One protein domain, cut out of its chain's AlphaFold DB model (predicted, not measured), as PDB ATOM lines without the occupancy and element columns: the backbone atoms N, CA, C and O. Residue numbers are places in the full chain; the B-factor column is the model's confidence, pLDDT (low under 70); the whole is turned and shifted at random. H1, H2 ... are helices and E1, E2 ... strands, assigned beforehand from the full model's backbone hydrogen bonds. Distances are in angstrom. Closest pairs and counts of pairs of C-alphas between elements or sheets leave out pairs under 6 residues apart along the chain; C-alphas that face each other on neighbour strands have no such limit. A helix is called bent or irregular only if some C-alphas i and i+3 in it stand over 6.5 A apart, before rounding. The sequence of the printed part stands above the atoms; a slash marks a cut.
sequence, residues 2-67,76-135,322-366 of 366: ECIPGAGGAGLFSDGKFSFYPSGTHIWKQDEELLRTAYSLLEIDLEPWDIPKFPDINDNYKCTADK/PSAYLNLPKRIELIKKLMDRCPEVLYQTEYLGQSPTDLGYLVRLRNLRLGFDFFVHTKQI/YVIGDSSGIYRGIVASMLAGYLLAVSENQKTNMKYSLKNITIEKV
ATOM      1  N   GLU A   2      89.056  90.065  94.808       52.78
ATOM      2  CA  GLU A   2      88.920  91.124  93.799       52.78
ATOM      3  C   GLU A   2      87.705  90.831  92.913       52.78
ATOM      4  O   GLU A   2      87.682  89.839  92.193       52.78
ATOM      5  N   CYS A   3      86.683  91.682  92.960       60.88
ATOM      6  CA  CYS A   3      85.447  91.490  92.193       60.88
ATOM      7  C   CYS A   3      85.546  91.972  90.731       60.88
ATOM      8  O   CYS A   3      84.521  92.264  90.134       60.88
ATOM      9  N   ILE A   4      86.742  92.140  90.155       68.19
ATOM     10  CA  ILE A   4      86.900  92.774  88.831       68.19
ATOM     11  C   ILE A   4      86.893  91.777  87.658       68.19
ATOM     12  O   ILE A   4      86.132  92.015  86.716       68.19
ATOM     13  N   PRO A   5      87.708  90.703  87.641       73.75
ATOM     14  CA  PRO A   5      87.751  89.800  86.493       73.75
ATOM     15  C   PRO A   5      86.597  88.784  86.518       73.75
ATOM     16  O   PRO A   5      86.308  88.188  87.550       73.75
ATOM     17  N   GLY A   6      85.979  88.537  85.359       77.44
ATOM     18  CA  GLY A   6      84.959  87.496  85.181       77.44
ATOM     19  C   GLY A   6      83.733  87.946  84.385       77.44
ATOM     20  O   GLY A   6      83.558  89.128  84.084       77.44
ATOM     21  N   ALA A   7      82.871  86.988  84.036       81.50
ATOM     22  CA  ALA A   7      81.597  87.265  83.376       81.50
ATOM     23  C   ALA A   7      80.635  87.985  84.329       81.50
ATOM     24  O   ALA A   7      80.408  87.515  85.436       81.50
ATOM     25  N   GLY A   8      80.061  89.108  83.892       74.56
ATOM     26  CA  GLY A   8      79.135  89.934  84.678       74.56
ATOM     27  C   GLY A   8      79.742  91.231  85.230       74.56
ATOM     28  O   GLY A   8      79.008  92.164  85.557       74.56
ATOM     29  N   GLY A   9      81.075  91.332  85.260       78.69
ATOM     30  CA  GLY A   9      81.793  92.516  85.731       78.69
ATOM     31  C   GLY A   9      81.561  92.838  87.213       78.69
ATOM     32  O   GLY A   9      80.768  92.202  87.905       78.69
ATOM     33  N   ALA A  10      82.244  93.870  87.714       74.69
ATOM     34  CA  ALA A  10      82.236  94.175  89.146       74.69
ATOM     35  C   ALA A  10      80.842  94.454  89.723       74.69
ATOM     36  O   ALA A  10      80.545  94.008  90.825       74.69
ATOM     37  N   GLY A  11      79.960  95.120  88.971       73.38
ATOM     38  CA  GLY A  11      78.629  95.493  89.459       73.38
ATOM     39  C   GLY A  11      77.709  94.306  89.770       73.38
ATOM     40  O   GLY A  11      77.000  94.336  90.781       73.38
ATOM     41  N   LEU A  12      77.730  93.248  88.946       78.06
ATOM     42  CA  LEU A  12      76.904  92.055  89.180       78.06
ATOM     43  C   LEU A  12      77.456  91.144  90.280       78.06
ATOM     44  O   LEU A  12      76.701  90.318  90.780       78.06
ATOM     45  N   PHE A  13      78.714  91.307  90.698       74.69
ATOM     46  CA  PHE A  13      79.273  90.570  91.837       74.69
ATOM     47  C   PHE A  13      79.272  91.370  93.140       74.69
ATOM     48  O   PHE A  13      79.048  90.783  94.194       74.69
ATOM     49  N   SER A  14      79.461  92.694  93.095       66.88
ATOM     50  CA  SER A  14      79.514  93.527  94.300       66.88
ATOM     51  C   SER A  14      78.132  94.014  94.729       66.88
ATOM     52  O   SER A  14      77.623  93.563  95.738       66.88
ATOM     53  N   ASP A  15      77.471  94.882  93.965       71.88
ATOM     54  CA  ASP A  15      76.285  95.596  94.460       71.88
ATOM     55  C   ASP A  15      75.009  94.779  94.243       71.88
ATOM     56  O   ASP A  15      74.312  94.437  95.193       71.88
ATOM     57  N   GLY A  16      74.722  94.402  92.991       78.69
ATOM     58  CA  GLY A  16      73.476  93.706  92.654       78.69
ATOM     59  C   GLY A  16      72.223  94.580  92.661       78.69
ATOM     60  O   GLY A  16      71.109  94.069  92.556       78.69
ATOM     61  N   LYS A  17      72.408  95.897  92.754       86.06
ATOM     62  CA  LYS A  17      71.353  96.904  92.703       86.06
ATOM     63  C   LYS A  17      71.090  97.354  91.267       86.06
ATOM     64  O   LYS A  17      71.956  97.912  90.591       86.06
ATOM     65  N   PHE A  18      69.867  97.128  90.814       89.69
ATOM     66  CA  PHE A  18      69.375  97.504  89.496       89.69
ATOM     67  C   PHE A  18      68.518  98.751  89.651       89.69
ATOM     68  O   PHE A  18      67.379  98.676  90.101       89.69
ATOM     69  N   SER A  19      69.086  99.907  89.321       89.12
ATOM     70  CA  SER A  19      68.398 101.195  89.400       89.12
ATOM     71  C   SER A  19      67.830 101.585  88.040       89.12
ATOM     72  O   SER A  19      68.581 101.708  87.070       89.12
ATOM     73  N   PHE A  20      66.521 101.810  87.983       91.50
ATOM     74  CA  PHE A  20      65.786 102.127  86.756       91.50
ATOM     75  C   PHE A  20      65.586 103.643  86.607       91.50
ATOM     76  O   PHE A  20      66.106 104.431  87.405       91.50
ATOM     77  N   TYR A  21      64.877 104.071  85.558       90.81
ATOM     78  CA  TYR A  21      64.604 105.484  85.283       90.81
ATOM     79  C   TYR A  21      64.110 106.227  86.536       90.81
ATOM     80  O   TYR A  21      63.213 105.729  87.218       90.81
ATOM     81  N   PRO A  22      64.672 107.409  86.859       87.88
ATOM     82  CA  PRO A  22      65.598 108.241  86.070       87.88
ATOM     83  C   PRO A  22      67.092 108.032  86.384       87.88
ATOM     84  O   PRO A  22      67.919 108.931  86.152       87.88
ATOM     85  N   SER A  23      67.476 106.899  86.977       87.12
ATOM     86  CA  SER A  23      68.891 106.544  87.133       87.12
ATOM     87  C   SER A  23      69.553 106.331  85.769       87.12
ATOM     88  O   SER A  23      68.897 105.940  84.815       87.12
ATOM     89  N   GLY A  24      70.849 106.632  85.639       85.25
ATOM     90  CA  GLY A  24      71.545 106.530  84.348       85.25
ATOM     91  C   GLY A  24      71.008 107.478  83.263       85.25
ATOM     92  O   GLY A  24      71.049 107.124  82.095       85.25
ATOM     93  N   THR A  25      70.518 108.667  83.645       85.06
ATOM     94  CA  THR A  25      69.737 109.641  82.844       85.06
ATOM     95  C   THR A  25      70.039 109.714  81.342       85.06
ATOM     96  O   THR A  25      69.105 109.796  80.556       85.06
ATOM     97  N   HIS A  26      71.300 109.664  80.912       88.50
ATOM     98  CA  HIS A  26      71.645 109.771  79.493       88.50
ATOM     99  C   HIS A  26      71.204 108.578  78.627       88.50
ATOM    100  O   HIS A  26      70.991 108.777  77.434       88.50
ATOM    101  N   ILE A  27      71.040 107.367  79.183       89.94
ATOM    102  CA  ILE A  27      70.568 106.205  78.397       89.94
ATOM    103  C   ILE A  27      69.118 106.381  77.941       89.94
ATOM    104  O   ILE A  27      68.723 105.865  76.907       89.94
ATOM    105  N   TRP A  28      68.339 107.166  78.683       90.62
ATOM    106  CA  TRP A  28      66.928 107.420  78.395       90.62
ATOM    107  C   TRP A  28      66.716 108.523  77.356       90.62
ATOM    108  O   TRP A  28      65.585 108.798  76.990       90.62
ATOM    109  N   LYS A  29      67.800 109.153  76.886       90.19
ATOM    110  CA  LYS A  29      67.786 110.161  75.813       90.19
ATOM    111  C   LYS A  29      68.132 109.574  74.441       90.19
ATOM    112  O   LYS A  29      68.409 110.325  73.513       90.19
ATOM    113  N   GLN A  30      68.232 108.249  74.352       90.25
ATOM    114  CA  GLN A  30      68.433 107.545  73.088       90.25
ATOM    115  C   GLN A  30      67.130 107.519  72.283       90.25
ATOM    116  O   GLN A  30      66.077 107.886  72.800       90.25
ATOM    117  N   ASP A  31      67.215 107.078  71.029       90.50
ATOM    118  CA  ASP A  31      66.045 106.863  70.178       90.50
ATOM    119  C   ASP A  31      64.987 106.003  70.892       90.50
ATOM    120  O   ASP A  31      65.298 104.931  71.418       90.50
ATOM    121  N   GLU A  32      63.749 106.498  70.952       91.06
ATOM    122  CA  GLU A  32      62.701 105.909  71.787       91.06
ATOM    123  C   GLU A  32      62.288 104.514  71.301       91.06
ATOM    124  O   GLU A  32      62.088 103.613  72.117       91.06
ATOM    125  N   GLU A  33      62.196 104.303  69.986       89.38
ATOM    126  CA  GLU A  33      61.791 103.020  69.403       89.38
ATOM    127  C   GLU A  33      62.846 101.939  69.681       89.38
ATOM    128  O   GLU A  33      62.534 100.840  70.169       89.38
ATOM    129  N   LEU A  34      64.119 102.274  69.455       89.62
ATOM    130  CA  LEU A  34      65.240 101.396  69.783       89.62
ATOM    131  C   LEU A  34      65.316 101.125  71.289       89.62
ATOM    132  O   LEU A  34      65.548  99.984  71.700       89.62
ATOM    133  N   LEU A  35      65.096 102.145  72.121       91.44
ATOM    134  CA  LEU A  35      65.145 102.017  73.574       91.44
ATOM    135  C   LEU A  35      64.010 101.144  74.113       91.44
ATOM    136  O   LEU A  35      64.259 100.329  75.002       91.44
ATOM    137  N   ARG A  36      62.794 101.248  73.563       92.81
ATOM    138  CA  ARG A  36      61.672 100.353  73.895       92.81
ATOM    139  C   ARG A  36      62.000  98.906  73.548       92.81
ATOM    140  O   ARG A  36      61.834  98.030  74.393       92.81
ATOM    141  N   THR A  37      62.558  98.670  72.362       90.75
ATOM    142  CA  THR A  37      62.987  97.328  71.934       90.75
ATOM    143  C   THR A  37      64.069  96.762  72.862       90.75
ATOM    144  O   THR A  37      63.969  95.626  73.327       90.75
ATOM    145  N   ALA A  38      65.085  97.564  73.193       91.62
ATOM    146  CA  ALA A  38      66.138  97.187  74.134       91.62
ATOM    147  C   ALA A  38      65.600  96.913  75.549       91.62
ATOM    148  O   ALA A  38      66.077  96.001  76.226       91.62
ATOM    149  N   TYR A  39      64.597  97.671  75.993       93.88
ATOM    150  CA  TYR A  39      63.958  97.462  77.286       93.88
ATOM    151  C   TYR A  39      63.151  96.165  77.335       93.88
ATOM    152  O   TYR A  39      63.220  95.458  78.332       93.88
ATOM    153  N   SER A  40      62.451  95.794  76.261       92.38
ATOM    154  CA  SER A  40      61.754  94.503  76.204       92.38
ATOM    155  C   SER A  40      62.723  93.317  76.295       92.38
ATOM    156  O   SER A  40      62.419  92.326  76.955       92.38
ATOM    157  N   LEU A  41      63.922  93.422  75.706       92.00
ATOM    158  CA  LEU A  41      64.976  92.413  75.889       92.00
ATOM    159  C   LEU A  41      65.465  92.349  77.344       92.00
ATOM    160  O   LEU A  41      65.671  91.258  77.875       92.00
ATOM    161  N   LEU A  42      65.609  93.507  77.997       93.06
ATOM    162  CA  LEU A  42      65.919  93.583  79.423       93.06
ATOM    163  C   LEU A  42      64.818  92.923  80.273       93.06
ATOM    164  O   LEU A  42      65.148  92.154  81.170       93.06
ATOM    165  N   GLU A  43      63.536  93.176  79.987       91.38
ATOM    166  CA  GLU A  43      62.403  92.547  80.686       91.38
ATOM    167  C   GLU A  43      62.443  91.017  80.575       91.38
ATOM    168  O   GLU A  43      62.334  90.339  81.592       91.38
ATOM    169  N   ILE A  44      62.682  90.479  79.375       90.31
ATOM    170  CA  ILE A  44      62.826  89.028  79.151       90.31
ATOM    171  C   ILE A  44      64.003  88.464  79.953       90.31
ATOM    172  O   ILE A  44      63.933  87.376  80.533       90.31
ATOM    173  N   ASP A  45      65.128  89.175  79.997       89.31
ATOM    174  CA  ASP A  45      66.299  88.691  80.723       89.31
ATOM    175  C   ASP A  45      66.101  88.710  82.240       89.31
ATOM    176  O   ASP A  45      66.598  87.808  82.920       89.31
ATOM    177  N   LEU A  46      65.298  89.649  82.740       90.12
ATOM    178  CA  LEU A  46      64.967  89.816  84.153       90.12
ATOM    179  C   LEU A  46      63.639  89.140  84.572       90.12
ATOM    180  O   LEU A  46      63.198  89.350  85.696       90.12
ATOM    181  N   GLU A  47      63.035  88.303  83.719       80.94
ATOM    182  CA  GLU A  47      61.636  87.833  83.808       80.94
ATOM    183  C   GLU A  47      61.175  87.091  85.093       80.94
ATOM    184  O   GLU A  47      59.979  87.151  85.369       80.94
ATOM    185  N   PRO A  48      61.997  86.472  85.972       78.44
ATOM    186  CA  PRO A  48      61.464  86.042  87.271       78.44
ATOM    187  C   PRO A  48      61.394  87.176  88.312       78.44
ATOM    188  O   PRO A  48      60.999  86.931  89.455       78.44
ATOM    189  N   TRP A  49      61.827  88.395  87.984       85.06
ATOM    190  CA  TRP A  49      61.930  89.504  88.932       85.06
ATOM    191  C   TRP A  49      60.991  90.643  88.566       85.06
ATOM    192  O   TRP A  49      60.925  91.084  87.424       85.06
ATOM    193  N   ASP A  50      60.298  91.150  89.582       84.75
ATOM    194  CA  ASP A  50      59.438  92.313  89.438       84.75
ATOM    195  C   ASP A  50      60.303  93.559  89.211       84.75
ATOM    196  O   ASP A  50      61.019  94.024  90.106       84.75
ATOM    197  N   ILE A  51      60.291  94.047  87.974       89.88
ATOM    198  CA  ILE A  51      60.973  95.268  87.561       89.88
ATOM    199  C   ILE A  51      59.946  96.262  87.014       89.88
ATOM    200  O   ILE A  51      58.909  95.850  86.487       89.88
ATOM    201  N   PRO A  52      60.216  97.576  87.087       91.06
ATOM    202  CA  PRO A  52      59.322  98.570  86.508       91.06
ATOM    203  C   PRO A  52      59.063  98.308  85.021       91.06
ATOM    204  O   PRO A  52      59.941  97.839  84.298       91.06
ATOM    205  N   LYS A  53      57.877  98.677  84.536       91.81
ATOM    206  CA  LYS A  53      57.619  98.767  83.093       91.81
ATOM    207  C   LYS A  53      58.392  99.922  82.467       91.81
ATOM    208  O   LYS A  53      58.909 100.785  83.179       91.81
ATOM    209  N   PHE A  54      58.470  99.920  81.135       92.00
ATOM    210  CA  PHE A  54      59.073 101.026  80.398       92.00
ATOM    211  C   PHE A  54      58.458 102.355  80.876       92.00
ATOM    212  O   PHE A  54      57.230 102.480  80.880       92.00
ATOM    213  N   PRO A  55      59.277 103.314  81.330       90.50
ATOM    214  CA  PRO A  55      58.782 104.532  81.954       90.50
ATOM    215  C   PRO A  55      58.198 105.497  80.920       90.50
ATOM    216  O   PRO A  55      58.567 105.477  79.748       90.50
ATOM    217  N   ASP A  56      57.353 106.412  81.384       87.06
ATOM    218  CA  ASP A  56      57.071 107.642  80.648       87.06
ATOM    219  C   ASP A  56      58.263 108.604  80.816       87.06
ATOM    220  O   ASP A  56      58.542 109.097  81.921       87.06
ATOM    221  N   ILE A  57      59.040 108.787  79.745       84.88
ATOM    222  CA  ILE A  57      60.299 109.538  79.766       84.88
ATOM    223  C   ILE A  57      59.985 111.027  79.622       84.88
ATOM    224  O   ILE A  57      60.055 111.599  78.541       84.88
ATOM    225  N   ASN A  58      59.679 111.662  80.752       74.44
ATOM    226  CA  ASN A  58      59.449 113.104  80.827       74.44
ATOM    227  C   ASN A  58      60.552 113.799  81.633       74.44
ATOM    228  O   ASN A  58      60.851 113.392  82.759       74.44
ATOM    229  N   ASP A  59      61.089 114.908  81.110       60.19
ATOM    230  CA  ASP A  59      62.182 115.683  81.732       60.19
ATOM    231  C   ASP A  59      61.815 116.303  83.102       60.19
ATOM    232  O   ASP A  59      62.691 116.728  83.856       60.19
ATOM    233  N   ASN A  60      60.535 116.297  83.487       58.00
ATOM    234  CA  ASN A  60      60.019 116.895  84.726       58.00
ATOM    235  C   ASN A  60      60.245 116.049  85.995       58.00
ATOM    236  O   ASN A  60      59.472 116.153  86.956       58.00
ATOM    237  N   TYR A  61      61.266 115.189  86.033       65.25
ATOM    238  CA  TYR A  61      61.512 114.364  87.215       65.25
ATOM    239  C   TYR A  61      61.839 115.235  88.436       65.25
ATOM    240  O   TYR A  61      62.872 115.902  88.498       65.25
ATOM    241  N   LYS A  62      60.955 115.216  89.439       61.69
ATOM    242  CA  LYS A  62      61.059 116.079  90.619       61.69
ATOM    243  C   LYS A  62      62.113 115.538  91.586       61.69
ATOM    244  O   LYS A  62      61.868 114.568  92.300       61.69
ATOM    245  N   CYS A  63      63.276 116.185  91.638       71.19
ATOM    246  CA  CYS A  63      64.158 116.072  92.797       71.19
ATOM    247  C   CYS A  63      63.572 116.905  93.941       71.19
ATOM    248  O   CYS A  63      63.098 118.020  93.717       71.19
ATOM    249  N   THR A  64      63.592 116.379  95.161       72.44
ATOM    250  CA  THR A  64      63.183 117.136  96.348       72.44
ATOM    251  C   THR A  64      64.408 117.783  96.973       72.44
ATOM    252  O   THR A  64      65.310 117.088  97.438       72.44
ATOM    253  N   ALA A  65      64.441 119.115  96.969       77.25
ATOM    254  CA  ALA A  65      65.412 119.874  97.744       77.25
ATOM    255  C   ALA A  65      65.058 119.798  99.229       77.25
ATOM    256  O   ALA A  65      63.890 119.931  99.608       77.25
ATOM    257  N   ASP A  66      66.060 119.581 100.069       76.44
ATOM    258  CA  ASP A  66      65.929 119.772 101.504       76.44
ATOM    259  C   ASP A  66      66.250 121.221 101.917       76.44
ATOM    260  O   ASP A  66      66.543 122.085 101.091       76.44
ATOM    261  N   LYS A  67      66.183 121.490 103.225       70.19
ATOM    262  CA  LYS A  67      66.462 122.816 103.796       70.19
ATOM    263  C   LYS A  67      67.926 123.257 103.663       70.19
ATOM    264  O   LYS A  67      68.193 124.446 103.771       70.19
ATOM    265  N   PRO A  76      63.307 104.023  91.345       86.81
ATOM    266  CA  PRO A  76      63.048 102.630  91.659       86.81
ATOM    267  C   PRO A  76      64.342 101.823  91.530       86.81
ATOM    268  O   PRO A  76      65.096 101.966  90.561       86.81
ATOM    269  N   SER A  77      64.603 100.987  92.532       85.06
ATOM    270  CA  SER A  77      65.729 100.060  92.538       85.06
ATOM    271  C   SER A  77      65.256  98.678  92.952       85.06
ATOM    272  O   SER A  77      64.566  98.545  93.960       85.06
ATOM    273  N   ALA A  78      65.667  97.662  92.202       84.56
ATOM    274  CA  ALA A  78      65.517  96.266  92.583       84.56
ATOM    275  C   ALA A  78      66.858  95.734  93.093       84.56
ATOM    276  O   ALA A  78      67.919  96.084  92.570       84.56
ATOM    277  N   TYR A  79      66.809  94.886  94.115       83.50
ATOM    278  CA  TYR A  79      67.991  94.230  94.655       83.50
ATOM    279  C   TYR A  79      67.977  92.746  94.309       83.50
ATOM    280  O   TYR A  79      67.067  92.017  94.710       83.50
ATOM    281  N   LEU A  80      68.993  92.291  93.579       85.88
ATOM    282  CA  LEU A  80      69.186  90.879  93.284       85.88
ATOM    283  C   LEU A  80      70.287  90.327  94.182       85.88
ATOM    284  O   LEU A  80      71.437  90.761  94.120       85.88
ATOM    285  N   ASN A  81      69.945  89.323  94.986       84.19
ATOM    286  CA  ASN A  81      70.932  88.602  95.783       84.19
ATOM    287  C   ASN A  81      71.933  87.838  94.891       84.19
ATOM    288  O   ASN A  81      71.716  87.637  93.693       84.19
ATOM    289  N   LEU A  82      73.058  87.414  95.472       84.56
ATOM    290  CA  LEU A  82      74.128  86.742  94.730       84.56
ATOM    291  C   LEU A  82      73.659  85.513  93.918       84.56
ATOM    292  O   LEU A  82      73.999  85.468  92.736       84.56
ATOM    293  N   PRO A  83      72.848  84.572  94.449       88.25
ATOM    294  CA  PRO A  83      72.352  83.441  93.658       88.25
ATOM    295  C   PRO A  83      71.597  83.856  92.388       88.25
ATOM    296  O   PRO A  83      71.907  83.363  91.306       88.25
ATOM    297  N   LYS A  84      70.676  84.825  92.497       88.56
ATOM    298  CA  LYS A  84      69.916  85.353  91.350       88.56
ATOM    299  C   LYS A  84      70.819  86.028  90.316       88.56
ATOM    300  O   LYS A  84      70.594  85.905  89.116       88.56
ATOM    301  N   ARG A  85      71.871  86.724  90.758       89.44
ATOM    302  CA  ARG A  85      72.849  87.341  89.844       89.44
ATOM    303  C   ARG A  85      73.704  86.304  89.130       89.44
ATOM    304  O   ARG A  85      73.973  86.477  87.948       89.44
ATOM    305  N   ILE A  86      74.100  85.228  89.809       89.38
ATOM    306  CA  ILE A  86      74.819  84.111  89.179       89.38
ATOM    307  C   ILE A  86      73.941  83.454  88.108       89.38
ATOM    308  O   ILE A  86      74.427  83.177  87.014       89.38
ATOM    309  N   GLU A  87      72.652  83.255  88.391       91.06
ATOM    310  CA  GLU A  87      71.684  82.750  87.413       91.06
ATOM    311  C   GLU A  87      71.547  83.688  86.206       91.06
ATOM    312  O   GLU A  87      71.641  83.225  85.068       91.06
ATOM    313  N   LEU A  88      71.422  85.004  86.439       91.12
ATOM    314  CA  LEU A  88      71.412  85.999  85.365       91.12
ATOM    315  C   LEU A  88      72.671  85.894  84.508       91.12
ATOM    316  O   LEU A  88      72.574  85.755  83.294       91.12
ATOM    317  N   ILE A  89      73.852  85.939  85.134       90.94
ATOM    318  CA  ILE A  89      75.138  85.850  84.435       90.94
ATOM    319  C   ILE A  89      75.165  84.583  83.587       90.94
ATOM    320  O   ILE A  89      75.468  84.666  82.402       90.94
ATOM    321  N   LYS A  90      74.791  83.432  84.151       90.31
ATOM    322  CA  LYS A  90      74.746  82.169  83.414       90.31
ATOM    323  C   LYS A  90      73.809  82.252  82.204       90.31
ATOM    324  O   LYS A  90      74.256  81.975  81.098       90.31
ATOM    325  N   LYS A  91      72.570  82.728  82.376       89.56
ATOM    326  CA  LYS A  91      71.601  82.927  81.280       89.56
ATOM    327  C   LYS A  91      72.152  83.835  80.174       89.56
ATOM    328  O   LYS A  91      71.969  83.551  78.991       89.56
ATOM    329  N   LEU A  92      72.833  84.927  80.537       89.31
ATOM    330  CA  LEU A  92      73.471  85.819  79.566       89.31
ATOM    331  C   LEU A  92      74.620  85.108  78.829       89.31
ATOM    332  O   LEU A  92      74.700  85.199  77.606       89.31
ATOM    333  N   MET A  93      75.479  84.391  79.558       88.81
ATOM    334  CA  MET A  93      76.659  83.718  79.010       88.81
ATOM    335  C   MET A  93      76.319  82.489  78.164       88.81
ATOM    336  O   MET A  93      77.013  82.240  77.184       88.81
ATOM    337  N   ASP A  94      75.240  81.768  78.469       88.06
ATOM    338  CA  ASP A  94      74.786  80.610  77.688       88.06
ATOM    339  C   ASP A  94      74.380  81.005  76.250       88.06
ATOM    340  O   ASP A  94      74.428  80.183  75.336       88.06
ATOM    341  N   ARG A  95      74.044  82.286  76.014       85.75
ATOM    342  CA  ARG A  95      73.798  82.850  74.670       85.75
ATOM    343  C   ARG A  95      75.075  83.273  73.936       85.75
ATOM    344  O   ARG A  95      75.013  83.602  72.753       85.75
ATOM    345  N   CYS A  96      76.217  83.254  74.616       84.38
ATOM    346  CA  CYS A  96      77.529  83.619  74.093       84.38
ATOM    347  C   CYS A  96      78.432  82.374  74.094       84.38
ATOM    348  O   CYS A  96      79.270  82.229  74.986       84.38
ATOM    349  N   PRO A  97      78.292  81.463  73.110       72.19
ATOM    350  CA  PRO A  97      78.994  80.176  73.124       72.19
ATOM    351  C   PRO A  97      80.520  80.307  73.032       72.19
ATOM    352  O   PRO A  97      81.247  79.364  73.337       72.19
ATOM    353  N   GLU A  98      81.019  81.466  72.607       86.31
ATOM    354  CA  GLU A  98      82.419  81.673  72.266       86.31
ATOM    355  C   GLU A  98      83.015  82.806  73.113       86.31
ATOM    356  O   GLU A  98      83.078  83.967  72.708       86.31
ATOM    357  N   VAL A  99      83.436  82.460  74.334       88.38
ATOM    358  CA  VAL A  99      83.989  83.402  75.320       88.38
ATOM    359  C   VAL A  99      85.386  82.962  75.732       88.38
ATOM    360  O   VAL A  99      85.587  81.863  76.250       88.38
ATOM    361  N   LEU A 100      86.357  83.854  75.542       90.31
ATOM    362  CA  LEU A 100      87.745  83.631  75.937       90.31
ATOM    363  C   LEU A 100      88.019  84.286  77.295       90.31
ATOM    364  O   LEU A 100      88.313  85.476  77.391       90.31
ATOM    365  N   TYR A 101      87.929  83.496  78.364       90.69
ATOM    366  CA  TYR A 101      88.382  83.921  79.690       90.69
ATOM    367  C   TYR A 101      89.911  83.989  79.760       90.69
ATOM    368  O   TYR A 101      90.607  83.458  78.895       90.69
ATOM    369  N   GLN A 102      90.443  84.626  80.812       91.75
ATOM    370  CA  GLN A 102      91.895  84.768  81.014       91.75
ATOM    371  C   GLN A 102      92.590  85.374  79.784       91.75
ATOM    372  O   GLN A 102      93.694  84.978  79.420       91.75
ATOM    373  N   THR A 103      91.910  86.309  79.120       92.88
ATOM    374  CA  THR A 103      92.378  86.964  77.903       92.88
ATOM    375  C   THR A 103      92.324  88.469  78.104       92.88
ATOM    376  O   THR A 103      91.282  89.018  78.459       92.88
ATOM    377  N   GLU A 104      93.452  89.136  77.899       92.88
ATOM    378  CA  GLU A 104      93.570  90.583  78.016       92.88
ATOM    379  C   GLU A 104      93.613  91.233  76.633       92.88
ATOM    380  O   GLU A 104      94.347  90.801  75.747       92.88
ATOM    381  N   TYR A 105      92.849  92.309  76.470       93.31
ATOM    382  CA  TYR A 105      92.938  93.187  75.314       93.31
ATOM    383  C   TYR A 105      94.139  94.130  75.433       93.31
ATOM    384  O   TYR A 105      94.226  94.895  76.397       93.31
ATOM    385  N   LEU A 106      95.033  94.109  74.440       93.12
ATOM    386  CA  LEU A 106      96.225  94.964  74.414       93.12
ATOM    387  C   LEU A 106      96.099  96.146  73.446       93.12
ATOM    388  O   LEU A 106      96.728  97.179  73.665       93.12
ATOM    389  N   GLY A 107      95.296  96.015  72.392       93.19
ATOM    390  CA  GLY A 107      95.089  97.074  71.411       93.19
ATOM    391  C   GLY A 107      94.599  96.554  70.068       93.19
ATOM    392  O   GLY A 107      94.458  95.350  69.856       93.19
ATOM    393  N   GLN A 108      94.367  97.484  69.151       94.19
ATOM    394  CA  GLN A 108      93.949  97.206  67.787       94.19
ATOM    395  C   GLN A 108      94.755  98.029  66.783       94.19
ATOM    396  O   GLN A 108      95.250  99.112  67.097       94.19
ATOM    397  N   SER A 109      94.862  97.537  65.555       93.75
ATOM    398  CA  SER A 109      95.423  98.271  64.420       93.75
ATOM    399  C   SER A 109      94.530  98.084  63.191       93.75
ATOM    400  O   SER A 109      94.002  96.987  63.003       93.75
ATOM    401  N   PRO A 110      94.300  99.134  62.385       93.50
ATOM    402  CA  PRO A 110      93.485  99.021  61.182       93.50
ATOM    403  C   PRO A 110      94.169  98.135  60.130       93.50
ATOM    404  O   PRO A 110      95.394  98.073  60.054       93.50
ATOM    405  N   THR A 111      93.359  97.464  59.317       93.44
ATOM    406  CA  THR A 111      93.754  96.621  58.177       93.44
ATOM    407  C   THR A 111      92.729  96.777  57.053       93.44
ATOM    408  O   THR A 111      91.614  97.245  57.298       93.44
ATOM    409  N   ASP A 112      93.036  96.295  55.850       89.50
ATOM    410  CA  ASP A 112      92.089  96.309  54.721       89.50
ATOM    411  C   ASP A 112      90.801  95.506  55.000       89.50
ATOM    412  O   ASP A 112      89.749  95.765  54.418       89.50
ATOM    413  N   LEU A 113      90.859  94.548  55.933       86.38
ATOM    414  CA  LEU A 113      89.738  93.686  56.324       86.38
ATOM    415  C   LEU A 113      89.000  94.171  57.586       86.38
ATOM    416  O   LEU A 113      88.091  93.486  58.062       86.38
ATOM    417  N   GLY A 114      89.370  95.334  58.131       93.69
ATOM    418  CA  GLY A 114      88.858  95.862  59.395       93.69
ATOM    419  C   GLY A 114      89.992  96.121  60.375       93.69
ATOM    420  O   GLY A 114      90.756  97.066  60.208       93.69
ATOM    421  N   TYR A 115      90.132  95.277  61.390       95.50
ATOM    422  CA  TYR A 115      91.102  95.436  62.465       95.50
ATOM    423  C   TYR A 115      91.823  94.135  62.776       95.50
ATOM    424  O   TYR A 115      91.208  93.070  62.839       95.50
ATOM    425  N   LEU A 116      93.117  94.264  63.053       96.19
ATOM    426  CA  LEU A 116      93.924  93.265  63.731       96.19
ATOM    427  C   LEU A 116      93.947  93.604  65.223       96.19
ATOM    428  O   LEU A 116      94.432  94.667  65.621       96.19
ATOM    429  N   VAL A 117      93.391  92.725  66.051       95.94
ATOM    430  CA  VAL A 117      93.296  92.904  67.503       95.94
ATOM    431  C   VAL A 117      94.367  92.069  68.184       95.94
ATOM    432  O   VAL A 117      94.405  90.856  67.997       95.94
ATOM    433  N   ARG A 118      95.209  92.709  69.001       96.38
ATOM    434  CA  ARG A 118      96.230  92.041  69.815       96.38
ATOM    435  C   ARG A 118      95.653  91.687  71.180       96.38
ATOM    436  O   ARG A 118      95.187  92.562  71.918       96.38
ATOM    437  N   LEU A 119      95.742  90.412  71.527       96.38
ATOM    438  CA  LEU A 119      95.264  89.839  72.778       96.38
ATOM    439  C   LEU A 119      96.408  89.117  73.495       96.38
ATOM    440  O   LEU A 119      97.351  88.661  72.855       96.38
ATOM    441  N   ARG A 120      96.313  88.982  74.818       95.81
ATOM    442  CA  ARG A 120      97.233  88.184  75.638       95.81
ATOM    443  C   ARG A 120      96.489  87.089  76.371       95.81
ATOM    444  O   ARG A 120      95.540  87.370  77.098       95.81
ATOM    445  N   ASN A 121      96.957  85.855  76.238       95.56
ATOM    446  CA  ASN A 121      96.504  84.756  77.076       95.56
ATOM    447  C   ASN A 121      97.212  84.841  78.436       95.56
ATOM    448  O   ASN A 121      98.408  84.581  78.536       95.56
ATOM    449  N   LEU A 122      96.482  85.188  79.494       92.56
ATOM    450  CA  LEU A 122      97.039  85.373  80.838       92.56
ATOM    451  C   LEU A 122      97.473  84.057  81.492       92.56
ATOM    452  O   LEU A 122      98.341  84.063  82.357       92.56
ATOM    453  N   ARG A 123      96.894  82.923  81.076       92.88
ATOM    454  CA  ARG A 123      97.263  81.603  81.602       92.88
ATOM    455  C   ARG A 123      98.571  81.093  81.002       92.88
ATOM    456  O   ARG A 123      99.339  80.438  81.696       92.88
ATOM    457  N   LEU A 124      98.776  81.332  79.709       93.69
ATOM    458  CA  LEU A 124      99.896  80.779  78.940       93.69
ATOM    459  C   LEU A 124     101.000  81.807  78.661       93.69
ATOM    460  O   LEU A 124     102.085  81.426  78.242       93.69
ATOM    461  N   GLY A 125     100.741  83.094  78.901       94.69
ATOM    462  CA  GLY A 125     101.730  84.168  78.809       94.69
ATOM    463  C   GLY A 125     102.102  84.605  77.390       94.69
ATOM    464  O   GLY A 125     103.025  85.400  77.250       94.69
ATOM    465  N   PHE A 126     101.412  84.122  76.350       94.38
ATOM    466  CA  PHE A 126     101.671  84.518  74.962       94.38
ATOM    467  C   PHE A 126     100.626  85.497  74.425       94.38
ATOM    468  O   PHE A 126      99.468  85.516  74.861       94.38
ATOM    469  N   ASP A 127     101.044  86.270  73.426       97.19
ATOM    470  CA  ASP A 127     100.172  87.160  72.670       97.19
ATOM    471  C   ASP A 127      99.668  86.457  71.404       97.19
ATOM    472  O   ASP A 127     100.372  85.652  70.798       97.19
ATOM    473  N   PHE A 128      98.441  86.759  70.997       95.62
ATOM    474  CA  PHE A 128      97.848  86.258  69.760       95.62
ATOM    475  C   PHE A 128      96.964  87.325  69.125       95.62
ATOM    476  O   PHE A 128      96.609  88.321  69.765       95.62
ATOM    477  N   PHE A 129      96.608  87.109  67.862       95.12
ATOM    478  CA  PHE A 129      95.862  88.082  67.081       95.12
ATOM    479  C   PHE A 129      94.522  87.546  66.588       95.12
ATOM    480  O   PHE A 129      94.358  86.349  66.355       95.12
ATOM    481  N   VAL A 130      93.559  88.457  66.445       94.12
ATOM    482  CA  VAL A 130      92.229  88.187  65.884       94.12
ATOM    483  C   VAL A 130      91.895  89.255  64.850       94.12
ATOM    484  O   VAL A 130      91.978  90.449  65.142       94.12
ATOM    485  N   HIS A 131      91.470  88.834  63.659       94.69
ATOM    486  CA  HIS A 131      90.903  89.731  62.656       94.69
ATOM    487  C   HIS A 131      89.406  89.936  62.889       94.69
ATOM    488  O   HIS A 131      88.658  88.975  63.072       94.69
ATOM    489  N   THR A 132      88.948  91.186  62.841       93.44
ATOM    490  CA  THR A 132      87.520  91.515  62.934       93.44
ATOM    491  C   THR A 132      87.176  92.799  62.187       93.44
ATOM    492  O   THR A 132      87.993  93.706  62.073       93.44
ATOM    493  N   LYS A 133      85.933  92.914  61.717       93.38
ATOM    494  CA  LYS A 133      85.396  94.159  61.142       93.38
ATOM    495  C   LYS A 133      84.897  95.133  62.206       93.38
ATOM    496  O   LYS A 133      84.842  96.333  61.948       93.38
ATOM    497  N   GLN A 134      84.498  94.610  63.364       93.81
ATOM    498  CA  GLN A 134      83.880  95.382  64.434       93.81
ATOM    499  C   GLN A 134      84.482  95.028  65.795       93.81
ATOM    500  O   GLN A 134      84.798  93.868  66.069       93.81
ATOM    501  N   ILE A 135      84.627  96.036  66.652       95.62
ATOM    502  CA  ILE A 135      85.135  95.911  68.019       95.62
ATOM    503  C   ILE A 135      84.159  96.624  68.949       95.62
ATOM    504  O   ILE A 135      83.881  97.805  68.757       95.62
ATOM    505  N   TYR A 322      83.219 100.538  68.748       96.88
ATOM    506  CA  TYR A 322      82.154 101.011  69.629       96.88
ATOM    507  C   TYR A 322      82.595 100.966  71.091       96.88
ATOM    508  O   TYR A 322      83.367 100.086  71.478       96.88
ATOM    509  N   VAL A 323      82.094 101.882  71.921       96.69
ATOM    510  CA  VAL A 323      82.349 101.900  73.373       96.69
ATOM    511  C   VAL A 323      81.028 102.025  74.126       96.69
ATOM    512  O   VAL A 323      80.312 103.009  73.961       96.69
ATOM    513  N   ILE A 324      80.727 101.064  74.999       95.25
ATOM    514  CA  ILE A 324      79.446 100.989  75.724       95.25
ATOM    515  C   ILE A 324      79.630 100.893  77.246       95.25
ATOM    516  O   ILE A 324      80.734 100.683  77.754       95.25
ATOM    517  N   GLY A 325      78.532 101.071  77.989       92.69
ATOM    518  CA  GLY A 325      78.515 101.021  79.455       92.69
ATOM    519  C   GLY A 325      79.370 102.113  80.108       92.69
ATOM    520  O   GLY A 325      79.567 103.188  79.533       92.69
ATOM    521  N   ASP A 326      79.907 101.830  81.298       91.50
ATOM    522  CA  ASP A 326      80.745 102.760  82.075       91.50
ATOM    523  C   ASP A 326      81.973 103.284  81.300       91.50
ATOM    524  O   ASP A 326      82.435 104.399  81.561       91.50
ATOM    525  N   SER A 327      82.485 102.526  80.322       94.12
ATOM    526  CA  SER A 327      83.610 102.942  79.470       94.12
ATOM    527  C   SER A 327      83.275 104.140  78.574       94.12
ATOM    528  O   SER A 327      84.168 104.874  78.164       94.12
ATOM    529  N   SER A 328      81.998 104.387  78.284       93.94
ATOM    530  CA  SER A 328      81.587 105.567  77.508       93.94
ATOM    531  C   SER A 328      81.725 106.872  78.298       93.94
ATOM    532  O   SER A 328      81.774 107.953  77.718       93.94
ATOM    533  N   GLY A 329      81.711 106.793  79.634       89.69
ATOM    534  CA  GLY A 329      81.550 107.949  80.516       89.69
ATOM    535  C   GLY A 329      80.141 108.536  80.548       89.69
ATOM    536  O   GLY A 329      79.871 109.364  81.418       89.69
ATOM    537  N   ILE A 330      79.241 108.097  79.665       85.12
ATOM    538  CA  ILE A 330      77.876 108.611  79.507       85.12
ATOM    539  C   ILE A 330      76.903 107.802  80.372       85.12
ATOM    540  O   ILE A 330      76.087 108.365  81.106       85.12
ATOM    541  N   TYR A 331      77.023 106.476  80.322       85.56
ATOM    542  CA  TYR A 331      76.134 105.539  81.009       85.56
ATOM    543  C   TYR A 331      76.799 104.995  82.263       85.56
ATOM    544  O   TYR A 331      77.998 104.725  82.256       85.56
ATOM    545  N   ARG A 332      76.026 104.860  83.346       83.44
ATOM    546  CA  ARG A 332      76.505 104.286  84.605       83.44
ATOM    547  C   ARG A 332      75.454 103.435  85.285       83.44
ATOM    548  O   ARG A 332      74.288 103.822  85.348       83.44
ATOM    549  N   GLY A 333      75.916 102.331  85.859       87.94
ATOM    550  CA  GLY A 333      75.079 101.361  86.557       87.94
ATOM    551  C   GLY A 333      74.698 100.177  85.673       87.94
ATOM    552  O   GLY A 333      74.867 100.201  84.452       87.94
ATOM    553  N   ILE A 334      74.193  99.127  86.320       90.12
ATOM    554  CA  ILE A 334      73.948  97.823  85.694       90.12
ATOM    555  C   ILE A 334      72.898  97.945  84.582       90.12
ATOM    556  O   ILE A 334      73.190  97.616  83.437       90.12
ATOM    557  N   VAL A 335      71.726  98.516  84.890       92.81
ATOM    558  CA  VAL A 335      70.620  98.692  83.928       92.81
ATOM    559  C   VAL A 335      71.058  99.509  82.712       92.81
ATOM    560  O   VAL A 335      70.868  99.078  81.582       92.81
ATOM    561  N   ALA A 336      71.704 100.660  82.927       92.94
ATOM    562  CA  ALA A 336      72.158 101.509  81.827       92.94
ATOM    563  C   ALA A 336      73.216 100.816  80.947       92.94
ATOM    564  O   ALA A 336      73.211 100.989  79.731       92.94
ATOM    565  N   SER A 337      74.098 100.010  81.546       92.69
ATOM    566  CA  SER A 337      75.105  99.241  80.802       92.69
ATOM    567  C   SER A 337      74.482  98.102  79.992       92.69
ATOM    568  O   SER A 337      74.870  97.902  78.844       92.69
ATOM    569  N   MET A 338      73.496  97.394  80.554       93.25
ATOM    570  CA  MET A 338      72.749  96.355  79.835       93.25
ATOM    571  C   MET A 338      71.972  96.950  78.656       93.25
ATOM    572  O   MET A 338      72.107  96.468  77.534       93.25
ATOM    573  N   LEU A 339      71.238  98.046  78.882       94.44
ATOM    574  CA  LEU A 339      70.511  98.753  77.824       94.44
ATOM    575  C   LEU A 339      71.440  99.234  76.707       94.44
ATOM    576  O   LEU A 339      71.094  99.071  75.543       94.44
ATOM    577  N   ALA A 340      72.630  99.757  77.025       94.38
ATOM    578  CA  ALA A 340      73.611 100.145  76.007       94.38
ATOM    579  C   ALA A 340      74.050  98.954  75.132       94.38
ATOM    580  O   ALA A 340      74.208  99.105  73.922       94.38
ATOM    581  N   GLY A 341      74.205  97.765  75.726       93.31
ATOM    582  CA  GLY A 341      74.491  96.532  74.990       93.31
ATOM    583  C   GLY A 341      73.350  96.115  74.059       93.31
ATOM    584  O   GLY A 341      73.588  95.879  72.874       93.31
ATOM    585  N   TYR A 342      72.111  96.076  74.562       92.88
ATOM    586  CA  TYR A 342      70.941  95.740  73.741       92.88
ATOM    587  C   TYR A 342      70.705  96.757  72.623       92.88
ATOM    588  O   TYR A 342      70.469  96.359  71.488       92.88
ATOM    589  N   LEU A 343      70.814  98.055  72.916       92.75
ATOM    590  CA  LEU A 343      70.660  99.130  71.933       92.75
ATOM    591  C   LEU A 343      71.636  98.976  70.767       92.75
ATOM    592  O   LEU A 343      71.222  99.033  69.609       92.75
ATOM    593  N   LEU A 344      72.918  98.739  71.064       93.12
ATOM    594  CA  LEU A 344      73.919  98.509  70.027       93.12
ATOM    595  C   LEU A 344      73.583  97.257  69.203       93.12
ATOM    596  O   LEU A 344      73.612  97.310  67.974       93.12
ATOM    597  N   ALA A 345      73.206  96.157  69.860       90.00
ATOM    598  CA  ALA A 345      72.857  94.910  69.182       90.00
ATOM    599  C   ALA A 345      71.639  95.062  68.253       90.00
ATOM    600  O   ALA A 345      71.674  94.598  67.114       90.00
ATOM    601  N   VAL A 346      70.578  95.741  68.703       87.31
ATOM    602  CA  VAL A 346      69.384  96.024  67.888       87.31
ATOM    603  C   VAL A 346      69.750  96.920  66.702       87.31
ATOM    604  O   VAL A 346      69.390  96.603  65.566       87.31
ATOM    605  N   SER A 347      70.523  97.985  66.940       86.19
ATOM    606  CA  SER A 347      70.946  98.927  65.894       86.19
ATOM    607  C   SER A 347      71.795  98.265  64.802       86.19
ATOM    608  O   SER A 347      71.651  98.587  63.622       86.19
ATOM    609  N   GLU A 348      72.679  97.333  65.166       83.31
ATOM    610  CA  GLU A 348      73.527  96.618  64.206       83.31
ATOM    611  C   GLU A 348      72.793  95.455  63.517       83.31
ATOM    612  O   GLU A 348      72.999  95.222  62.322       83.31
ATOM    613  N   ASN A 349      71.881  94.759  64.205       74.19
ATOM    614  CA  ASN A 349      71.094  93.675  63.601       74.19
ATOM    615  C   ASN A 349      70.136  94.180  62.515       74.19
ATOM    616  O   ASN A 349      70.042  93.543  61.465       74.19
ATOM    617  N   GLN A 350      69.501  95.344  62.712       65.19
ATOM    618  CA  GLN A 350      68.675  95.987  61.676       65.19
ATOM    619  C   GLN A 350      69.455  96.246  60.374       65.19
ATOM    620  O   GLN A 350      68.862  96.301  59.300       65.19
ATOM    621  N   LYS A 351      70.786  96.375  60.448       57.84
ATOM    622  CA  LYS A 351      71.641  96.632  59.282       57.84
ATOM    623  C   LYS A 351      72.113  95.366  58.572       57.84
ATOM    624  O   LYS A 351      72.510  95.460  57.415       57.84
ATOM    625  N   THR A 352      72.188  94.223  59.260       50.12
ATOM    626  CA  THR A 352      73.149  93.179  58.857       50.12
ATOM    627  C   THR A 352      72.597  91.773  58.637       50.12
ATOM    628  O   THR A 352      73.279  91.008  57.963       50.12
ATOM    629  N   ASN A 353      71.401  91.399  59.118       44.44
ATOM    630  CA  ASN A 353      70.865  90.026  58.957       44.44
ATOM    631  C   ASN A 353      71.905  88.913  59.292       44.44
ATOM    632  O   ASN A 353      71.875  87.818  58.724       44.44
ATOM    633  N   MET A 354      72.881  89.196  60.169       44.31
ATOM    634  CA  MET A 354      74.072  88.360  60.351       44.31
ATOM    635  C   MET A 354      73.879  87.302  61.445       44.31
ATOM    636  O   MET A 354      73.474  87.600  62.566       44.31
ATOM    637  N   LYS A 355      74.252  86.052  61.132       39.00
ATOM    638  CA  LYS A 355      74.547  85.003  62.121       39.00
ATOM    639  C   LYS A 355      76.021  85.123  62.531       39.00
ATOM    640  O   LYS A 355      76.898  84.935  61.692       39.00
ATOM    641  N   TYR A 356      76.296  85.428  63.798       43.31
ATOM    642  CA  TYR A 356      77.659  85.509  64.336       43.31
ATOM    643  C   TYR A 356      78.226  84.107  64.634       43.31
ATOM    644  O   TYR A 356      77.506  83.234  65.115       43.31
ATOM    645  N   SER A 357      79.505  83.886  64.316       39.44
ATOM    646  CA  SER A 357      80.266  82.660  64.605       39.44
ATOM    647  C   SER A 357      81.766  82.975  64.540       39.44
ATOM    648  O   SER A 357      82.240  83.482  63.520       39.44
ATOM    649  N   LEU A 358      82.526  82.667  65.593       42.88
ATOM    650  CA  LEU A 358      83.988  82.789  65.657       42.88
ATOM    651  C   LEU A 358      84.705  81.667  64.890       42.88
ATOM    652  O   LEU A 358      85.935  81.631  64.872       42.88
ATOM    653  N   LYS A 359      83.984  80.786  64.177       39.31
ATOM    654  CA  LYS A 359      84.589  79.774  63.285       39.31
ATOM    655  C   LYS A 359      85.504  80.356  62.194       39.31
ATOM    656  O   LYS A 359      86.232  79.596  61.568       39.31
ATOM    657  N   ASN A 360      85.498  81.676  61.997       37.81
ATOM    658  CA  ASN A 360      86.367  82.384  61.057       37.81
ATOM    659  C   ASN A 360      87.543  83.128  61.726       37.81
ATOM    660  O   ASN A 360      88.174  83.958  61.073       37.81
ATOM    661  N   ILE A 361      87.849  82.880  63.009       42.75
ATOM    662  CA  ILE A 361      89.073  83.413  63.622       42.75
ATOM    663  C   ILE A 361      90.274  82.603  63.125       42.75
ATOM    664  O   ILE A 361      90.510  81.478  63.566       42.75
ATOM    665  N   THR A 362      91.088  83.212  62.267       42.72
ATOM    666  CA  THR A 362      92.468  82.770  62.056       42.72
ATOM    667  C   THR A 362      93.284  83.181  63.279       42.72
ATOM    668  O   THR A 362      93.525  84.367  63.495       42.72
ATOM    669  N   ILE A 363      93.656  82.211  64.118       46.19
ATOM    670  CA  ILE A 363      94.567  82.443  65.243       46.19
ATOM    671  C   ILE A 363      95.989  82.336  64.703       46.19
ATOM    672  O   ILE A 363      96.503  81.234  64.507       46.19
ATOM    673  N   GLU A 364      96.633  83.475  64.492       49.50
ATOM    674  CA  GLU A 364      98.074  83.519  64.266       49.50
ATOM    675  C   GLU A 364      98.770  83.516  65.632       49.50
ATOM    676  O   GLU A 364      98.635  84.452  66.427       49.50
ATOM    677  N   LYS A 365      99.452  82.408  65.946       41.12
ATOM    678  CA  LYS A 365     100.359  82.334  67.095       41.12
ATOM    679  C   LYS A 365     101.680  82.977  66.691       41.12
ATOM    680  O   LYS A 365     102.221  82.607  65.651       41.12
ATOM    681  N   VAL A 366     102.168  83.904  67.512       47.56
ATOM    682  CA  VAL A 366     103.515  84.481  67.381       47.56
ATOM    683  C   VAL A 366     104.497  83.712  68.242       47.56
ATOM    684  O   VAL A 366     104.127  83.393  69.397       47.56
TER     685      VAL A 366
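Overview. This is residues 2 to 67, 76 to 135 and 322 to 366 of the 366 residues of an uncharacterized protein of Parachlamydiaceae bacterium (UniProt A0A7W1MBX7). Two unequal lobes make this elongated domain: a larger one of helices, in which H3 crosses the long H6 steeply and the short H2 and H5, the helix H4 and a tiny two-strand sheet of E1 and E2 sit round them, and a smaller one, the strongly twisted three-strand sheet E3 E4 E5. The lobes are joined by residues 95 to 102 and by the tail 353 to 366, which runs from H6 to the sheet, while residues 62 to 67 stick out as a free arm. The printed part has 171 residues with six named helices and five named strands, in the order H1 E1 H2 H3 E2 H4 E3 E4 E5 H5 H6, and its class is mixed, helices and strands. Both sheets, of order E3 - E4 - E5 and E1 - E2, are antiparallel. The whole is only just compact, close to loose, with a radius of gyration of the C-alphas of 18.5 A and spans of 63 by 37 by 35 A.

Along the chain. H1 is residues 9 to 13, beginning at C-alpha 9 (81.793, 92.516, 85.731); it is neither bent nor irregular, but only just: C-alphas 9 and 12 are 6.0 A apart. E1 is residues 17 to 19, H2 residues 25 to 29, and H3 residues 32 to 45, 19.7 A long. After the unnamed stretch 46 to 67 and a cut come E2, residues 77 to 79, and H4, residues 82 to 94, 18.1 A long. E3, residues 103 to 111, begins at C-alpha 103 (92.378, 86.964, 77.903), is 22.0 A long and bends by 62 degrees at residue 106. E4 is residues 114 to 121, 22.2 A, and E5 is residues 127 to 132, 16.5 A. After the second cut follow H5, residues 325 to 328, and H6, residues 334 to 352, 27.2 A long and ending at C-alpha 352 (73.149, 93.179, 58.857).

Arrangement. H6 is the hub, touching H2, H3 and H5. It touches H3 at a steep tilt of 65 degrees, opposite ways, with C-alphas of Ala 38 and Tyr 342 closest at 5.0 A. With residues 336 to 341 alone H6 touches H5, the C-alphas of Gly 325 and Ser 337 being closest at 4.1 A. H6 and H2 only just touch, with 3 pairs of C-alphas within 8 A, the closest being Ile 27 and Ala 336 at 6.0 A. The closest C-alphas of E1 and H6 are those of Phe 18 and Val 335, 5.8 A apart. E1 and E2 are antiparallel neighbours, with N 18 and O 78 within hydrogen-bond range at 2.8 A. H4 only just touches H3, with 3 pairs, the C-alphas of Asp 45 and Leu 88 being closest at 7.4 A. H4 also only just touches H1, with 3 pairs, the C-alphas of Leu 12 and Arg 85 being closest at 6.3 A. E3, E4 and E5 form a meander, each strand the antiparallel neighbour of the one before, in two hairpins: N 104 and O 120 are 2.8 A apart, N 117 and O 130 also 2.8 A. None of the six helices is on this sheet. Every O i to N i+4 pair is within hydrogen-bond range in H3 and H4, against 14 of 15 in H6 and 0 of 1 in H1 and in H2, each with 2 of 2 O i to N i+3 pairs within range; H5 is too short for an O i to N i+4 pair.

Size, cuts and confidence. The C-alphas farthest apart, of Lys 67 and Val 366, are 64.6 A apart. Residues 68 to 75 are not printed, with 23.8 A between C-alphas 67 and 76, and residues 136 to 321 are not printed, with 6.1 A between C-alphas 135 and 322. Of the links printed whole, H4 to E3 is short and the others are tight. Residues 348 to 355, of which 348 to 352 belong to H6, stand free, and residues 364 to 365 pair antiparallel with residues 128 to 129 of E5. Mean pLDDT of the printed part is 83.1; residues 2 to 4, 14, 59 to 62 and 350 to 366 are under 70.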